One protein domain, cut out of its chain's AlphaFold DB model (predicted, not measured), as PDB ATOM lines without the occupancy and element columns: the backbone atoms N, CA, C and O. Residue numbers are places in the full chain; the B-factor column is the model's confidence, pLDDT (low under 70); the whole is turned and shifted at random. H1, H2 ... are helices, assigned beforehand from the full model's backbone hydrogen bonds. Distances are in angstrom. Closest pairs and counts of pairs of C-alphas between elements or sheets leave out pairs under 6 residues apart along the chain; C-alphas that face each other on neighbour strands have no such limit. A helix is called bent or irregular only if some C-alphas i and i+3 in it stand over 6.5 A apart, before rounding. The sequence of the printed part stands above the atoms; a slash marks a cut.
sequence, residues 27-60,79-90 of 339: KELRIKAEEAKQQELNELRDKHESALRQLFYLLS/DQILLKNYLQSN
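AT A GLANCE: This is residues 27 to 60 and 79 to 90 of the 339 residues of the protein "Nua4 histone acetyltransferase complex subunit vid21" of Rhizophagus irregularis (strain DAOM 181602 / DAOM 197198 / MUCL 43194) (UniProt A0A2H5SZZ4). One long straight helix, H1, makes nearly the whole length, and a short helix, H2, crosses it about perpendicular near its last turns, set close to it with few contacts. The N-terminal stretch of H1, residues 27 to 51, sticks out free of the rest, while H2 lies near Phe 56. The printed part has 46 residues with two named helices, H1 then H2 along the chain, and no named strand; the class is all helix. The whole is extended, with a radius of gyration of the C-alphas of 15.8 A, and the C-alphas span 49 by 17 by 16 A, a rod.

IN THESE COORDINATES: H1 holds residues 27 to 60 and measures 49.4 A from first to last C-alpha. It begins at C-alpha 27 at (241.558, 228.918, 135.328) and ends at C-alpha 60 at (235.024, 185.507, 157.881). H2 holds residues 80 to 89, 14.3 A from first to last C-alpha, and ends at C-alpha 89 at (223.062, 191.525, 150.967).

HOW THE PARTS SIT: H1 and H2 are close but not clearly touching, with 2 pairs of C-alphas within 8 A. Their closest C-alphas, those of Phe 56 and Leu 83, are 7.0 A apart. Their lines stand about perpendicular, at 89 degrees, and their centres are 20.1 A apart. In H1 and H2 every backbone O i to N i+4 pair is within hydrogen-bond range.

THE WHOLE: The two C-alphas farthest apart are those of Lys 27 and Ser 60, at 49.4 A. Residues 61 to 78 are not printed, and C-alphas 60 and 79 are 10.9 A apart across the cut. The link from H1 to H2 runs across this cut. The mean pLDDT of the printed part is 87.2, and no printed residue is under 70.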
ATOM      1  N   LYS A  27     242.118 230.170 135.866       89.50
ATOM      2  CA  LYS A  27     241.558 228.918 135.328       89.50
ATOM      3  C   LYS A  27     242.405 227.709 135.713       89.50
ATOM      4  O   LYS A  27     241.852 226.724 136.186       89.50
ATOM      5  N   GLU A  28     243.723 227.809 135.583       92.88
ATOM      6  CA  GLU A  28     244.664 226.760 135.989       92.88
ATOM      7  C   GLU A  28     244.545 226.451 137.489       92.88
ATOM      8  O   GLU A  28     244.443 225.292 137.880       92.88
ATOM      9  N   LEU A  29     244.469 227.481 138.340       91.69
ATOM     10  CA  LEU A  29     244.280 227.314 139.783       91.69
ATOM     11  C   LEU A  29     242.936 226.657 140.125       91.69
ATOM     12  O   LEU A  29     242.879 225.849 141.048       91.69
ATOM     13  N   ARG A  30     241.866 226.965 139.381       92.62
ATOM     14  CA  ARG A  30     240.554 226.314 139.544       92.62
ATOM     15  C   ARG A  30     240.591 224.844 139.142       92.62
ATOM     16  O   ARG A  30     240.049 224.021 139.868       92.62
ATOM     17  N   ILE A  31     241.239 224.523 138.024       95.62
ATOM     18  CA  ILE A  31     241.415 223.139 137.565       95.62
ATOM     19  C   ILE A  31     242.211 222.355 138.607       95.62
ATOM     20  O   ILE A  31     241.739 221.333 139.087       95.62
ATOM     21  N   LYS A  32     243.344 222.899 139.061       96.25
ATOM     22  CA  LYS A  32     244.175 222.283 140.099       96.25
ATOM     23  C   LYS A  32     243.424 222.080 141.420       96.25
ATOM     24  O   LYS A  32     243.632 221.081 142.100       96.25
ATOM     25  N   ALA A  33     242.561 223.021 141.800       92.94
ATOM     26  CA  ALA A  33     241.722 222.883 142.988       92.94
ATOM     27  C   ALA A  33     240.676 221.763 142.831       92.94
ATOM     28  O   ALA A  33     240.450 221.004 143.772       92.94
ATOM     29  N   GLU A  34     240.063 221.632 141.652       93.12
ATOM     30  CA  GLU A  34     239.108 220.554 141.370       93.12
ATOM     31  C   GLU A  34     239.806 219.186 141.297       93.12
ATOM     32  O   GLU A  34     239.290 218.209 141.831       93.12
ATOM     33  N   GLU A  35     241.008 219.120 140.723       94.75
ATOM     34  CA  GLU A  35     241.854 217.920 140.716       94.75
ATOM     35  C   GLU A  35     242.235 217.488 142.135       94.75
ATOM     36  O   GLU A  35     242.081 216.317 142.478       94.75
ATOM     37  N   ALA A  36     242.658 218.425 142.991       94.12
ATOM     38  CA  ALA A  36     242.985 218.134 144.387       94.12
ATOM     39  C   ALA A  36     241.771 217.579 145.148       94.12
ATOM     40  O   ALA A  36     241.868 216.573 145.849       94.12
ATOM     41  N   LYS A  37     240.595 218.175 144.944       94.00
ATOM     42  CA  LYS A  37     239.339 217.685 145.520       94.00
ATOM     43  C   LYS A  37     238.972 216.289 145.006       94.00
ATOM     44  O   LYS A  37     238.507 215.449 145.773       94.00
ATOM     45  N   GLN A  38     239.162 216.019 143.714       92.38
ATOM     46  CA  GLN A  38     238.933 214.690 143.142       92.38
ATOM     47  C   GLN A  38     239.916 213.657 143.700       92.38
ATOM     48  O   GLN A  38     239.511 212.528 143.975       92.38
ATOM     49  N   GLN A  39     241.172 214.045 143.920       94.94
ATOM     50  CA  GLN A  39     242.166 213.203 144.573       94.94
ATOM     51  C   GLN A  39     241.736 212.846 146.001       94.94
ATOM     52  O   GLN A  39     241.696 211.664 146.331       94.94
ATOM     53  N   GLU A  40     241.325 213.821 146.814       92.88
ATOM     54  CA  GLU A  40     240.818 213.564 148.170       92.88
ATOM     55  C   GLU A  40     239.604 212.620 148.167       92.88
ATOM     56  O   GLU A  40     239.515 211.701 148.984       92.88
ATOM     57  N   LEU A  41     238.675 212.801 147.223       89.56
ATOM     58  CA  LEU A  41     237.522 211.910 147.068       89.56
ATOM     59  C   LEU A  41     237.928 210.484 146.679       89.56
ATOM     60  O   LEU A  41     237.303 209.527 147.143       89.56
ATOM     61  N   ASN A  42     238.957 210.331 145.847       89.88
ATOM     62  CA  ASN A  42     239.503 209.023 145.496       89.88
ATOM     63  C   ASN A  42     240.180 208.371 146.708       89.88
ATOM     64  O   ASN A  42     239.887 207.222 147.013       89.88
ATOM     65  N   GLU A  43     240.964 209.118 147.486       93.50
ATOM     66  CA  GLU A  43     241.571 208.595 148.715       93.50
ATOM     67  C   GLU A  43     240.521 208.143 149.737       93.50
ATOM     68  O   GLU A  43     240.675 207.110 150.392       93.50
ATOM     69  N   LEU A  44     239.437 208.907 149.900       89.88
ATOM     70  CA  LEU A  44     238.323 208.523 150.769       89.88
ATOM     71  C   LEU A  44     237.634 207.250 150.275       89.88
ATOM     72  O   LEU A  44     237.262 206.397 151.082       89.88
ATOM     73  N   ARG A  45     237.489 207.106 148.957       85.50
ATOM     74  CA  ARG A  45     236.934 205.905 148.335       85.50
ATOM     75  C   ARG A  45     237.820 204.688 148.585       85.50
ATOM     76  O   ARG A  45     237.299 203.659 149.000       85.50
ATOM     77  N   ASP A  46     239.129 204.821 148.433       87.38
ATOM     78  CA  ASP A  46     240.081 203.730 148.667       87.38
ATOM     79  C   ASP A  46     240.110 203.314 150.149       87.38
ATOM     80  O   ASP A  46     240.124 202.127 150.490       87.38
ATOM     81  N   LYS A  47     240.028 204.290 151.063       89.44
ATOM     82  CA  LYS A  47     239.874 204.042 152.508       89.44
ATOM     83  C   LYS A  47     238.573 203.303 152.822       89.44
ATOM     84  O   LYS A  47     238.572 202.363 153.610       89.44
ATOM     85  N   HIS A  48     237.471 203.698 152.191       86.62
ATOM     86  CA  HIS A  48     236.189 203.021 152.354       86.62
ATOM     87  C   HIS A  48     236.241 201.574 151.836       86.62
ATOM     88  O   HIS A  48     235.822 200.649 152.531       86.62
ATOM     89  N   GLU A  49     236.809 201.354 150.648       85.00
ATOM     90  CA  GLU A  49     236.940 200.019 150.054       85.00
ATOM     91  C   GLU A  49     237.862 199.102 150.878       85.00
ATOM     92  O   GLU A  49     237.545 197.928 151.084       85.00
ATOM     93  N   SER A  50     238.970 199.624 151.408       86.25
ATOM     94  CA  SER A  50     239.869 198.861 152.287       86.25
ATOM     95  C   SER A  50     239.231 198.519 153.637       86.25
ATOM     96  O   SER A  50     239.371 197.386 154.098       86.25
ATOM     97  N   ALA A  51     238.467 199.433 154.239       87.44
ATOM     98  CA  ALA A  51     237.745 199.172 155.485       87.44
ATOM     99  C   ALA A  51     236.688 198.065 155.325       87.44
ATOM    100  O   ALA A  51     236.585 197.179 156.172       87.44
ATOM    101  N   LEU A  52     235.940 198.064 154.216       84.94
ATOM    102  CA  LEU A  52     234.963 197.011 153.923       84.94
ATOM    103  C   LEU A  52     235.620 195.638 153.743       84.94
ATOM    104  O   LEU A  52     235.094 194.636 154.228       84.94
ATOM    105  N   ARG A  53     236.789 195.584 153.091       84.06
ATOM    106  CA  ARG A  53     237.576 194.346 152.949       84.06
ATOM    107  C   ARG A  53     238.059 193.821 154.299       84.06
ATOM    108  O   ARG A  53     237.956 192.623 154.545       84.06
ATOM    109  N   GLN A  54     238.536 194.704 155.175       83.38
ATOM    110  CA  GLN A  54     238.947 194.336 156.532       83.38
ATOM    111  C   GLN A  54     237.770 193.799 157.347       83.38
ATOM    112  O   GLN A  54     237.891 192.759 157.984       83.38
ATOM    113  N   LEU A  55     236.614 194.464 157.289       83.94
ATOM    114  CA  LEU A  55     235.412 194.033 158.001       83.94
ATOM    115  C   LEU A  55     234.947 192.654 157.520       83.94
ATOM    116  O   LEU A  55     234.654 191.785 158.339       83.94
ATOM    117  N   PHE A  56     234.951 192.426 156.205       84.88
ATOM    118  CA  PHE A  56     234.660 191.114 155.631       84.88
ATOM    119  C   PHE A  56     235.656 190.043 156.103       84.88
ATOM    120  O   PHE A  56     235.234 188.953 156.487       84.88
ATOM    121  N   TYR A  57     236.956 190.349 156.119       79.75
ATOM    122  CA  TYR A  57     237.993 189.426 156.589       79.75
ATOM    123  C   TYR A  57     237.809 189.071 158.070       79.75
ATOM    124  O   TYR A  57     237.792 187.893 158.417       79.75
ATOM    125  N   LEU A  58     237.584 190.074 158.924       78.38
ATOM    126  CA  LEU A  58     237.337 189.891 160.356       78.38
ATOM    127  C   LEU A  58     236.088 189.050 160.628       78.38
ATOM    128  O   LEU A  58     236.097 188.213 161.522       78.38
ATOM    129  N   LEU A  59     235.022 189.244 159.850       77.69
ATOM    130  CA  LEU A  59     233.787 188.476 160.005       77.69
ATOM    131  C   LEU A  59     233.908 187.041 159.469       77.69
ATOM    132  O   LEU A  59     233.189 186.152 159.917       77.69
ATOM    133  N   SER A  60     234.809 186.815 158.511       73.06
ATOM    134  CA  SER A  60     235.024 185.507 157.881       73.06
ATOM    135  C   SER A  60     235.998 184.612 158.652       73.06
ATOM    136  O   SER A  60     236.064 183.417 158.364       73.06
ATOM    137  N   ASP A  79     238.271 186.741 148.354       78.81
ATOM    138  CA  ASP A  79     237.419 186.332 147.232       78.81
ATOM    139  C   ASP A  79     236.421 187.434 146.848       78.81
ATOM    140  O   ASP A  79     235.430 187.707 147.531       78.81
ATOM    141  N   GLN A  80     236.672 188.061 145.699       81.50
ATOM    142  CA  GLN A  80     235.946 189.249 145.238       81.50
ATOM    143  C   GLN A  80     234.451 188.982 145.000       81.50
ATOM    144  O   GLN A  80     233.622 189.870 145.198       81.50
ATOM    145  N   ILE A  81     234.098 187.755 144.601       81.56
ATOM    146  CA  ILE A  81     232.713 187.341 144.332       81.56
ATOM    147  C   ILE A  81     231.917 187.244 145.640       81.56
ATOM    148  O   ILE A  81     230.805 187.765 145.730       81.56
ATOM    149  N   LEU A  82     232.497 186.623 146.670       82.81
ATOM    150  CA  LEU A  82     231.871 186.505 147.988       82.81
ATOM    151  C   LEU A  82     231.734 187.872 148.660       82.81
ATOM    152  O   LEU A  82     230.671 188.185 149.196       82.81
ATOM    153  N   LEU A  83     232.767 188.712 148.547       83.75
ATOM    154  CA  LEU A  83     232.723 190.090 149.024       83.75
ATOM    155  C   LEU A  83     231.597 190.879 148.342       83.75
ATOM    156  O   LEU A  83     230.822 191.544 149.024       83.75
ATOM    157  N   LYS A  84     231.449 190.780 147.016       84.94
ATOM    158  CA  LYS A  84     230.378 191.476 146.285       84.94
ATOM    159  C   LYS A  84     228.987 191.032 146.746       84.94
ATOM    160  O   LYS A  84     228.149 191.882 147.037       84.94
ATOM    161  N   ASN A  85     228.764 189.727 146.893       86.81
ATOM    162  CA  ASN A  85     227.498 189.191 147.400       86.81
ATOM    163  C   ASN A  85     227.205 189.660 148.838       86.81
ATOM    164  O   ASN A  85     226.059 189.964 149.169       86.81
ATOM    165  N   TYR A  86     228.235 189.760 149.687       84.56
ATOM    166  CA  TYR A  86     228.122 190.290 151.048       84.56
ATOM    167  C   TYR A  86     227.771 191.784 151.071       84.56
ATOM    168  O   TYR A  86     226.925 192.217 151.854       84.56
ATOM    169  N   LEU A  87     228.387 192.591 150.206       85.75
ATOM    170  CA  LEU A  87     228.064 194.015 150.106       85.75
ATOM    171  C   LEU A  87     226.629 194.223 149.609       85.75
ATOM    172  O   LEU A  87     225.917 195.069 150.145       85.75
ATOM    173  N   GLN A  88     226.180 193.408 148.654       84.44
ATOM    174  CA  GLN A  88     224.811 193.421 148.136       84.44
ATOM    175  C   GLN A  88     223.775 193.063 149.196       84.44
ATOM    176  O   GLN A  88     222.804 193.796 149.386       84.44
ATOM    177  N   SER A  89     223.992 191.966 149.924       84.56
ATOM    178  CA  SER A  89     223.062 191.525 150.967       84.56
ATOM    179  C   SER A  89     222.937 192.547 152.102       84.56
ATOM    180  O   SER A  89     221.840 192.751 152.624       84.56
ATOM    181  N   ASN A  90     224.026 193.252 152.425       81.81
ATOM    182  CA  ASN A  90     224.061 194.289 153.458       81.81
ATOM    183  C   ASN A  90     223.766 195.708 152.942       81.81
ATOM    184  O   ASN A  90     223.775 196.647 153.737       81.81
TER     185      ASN A  90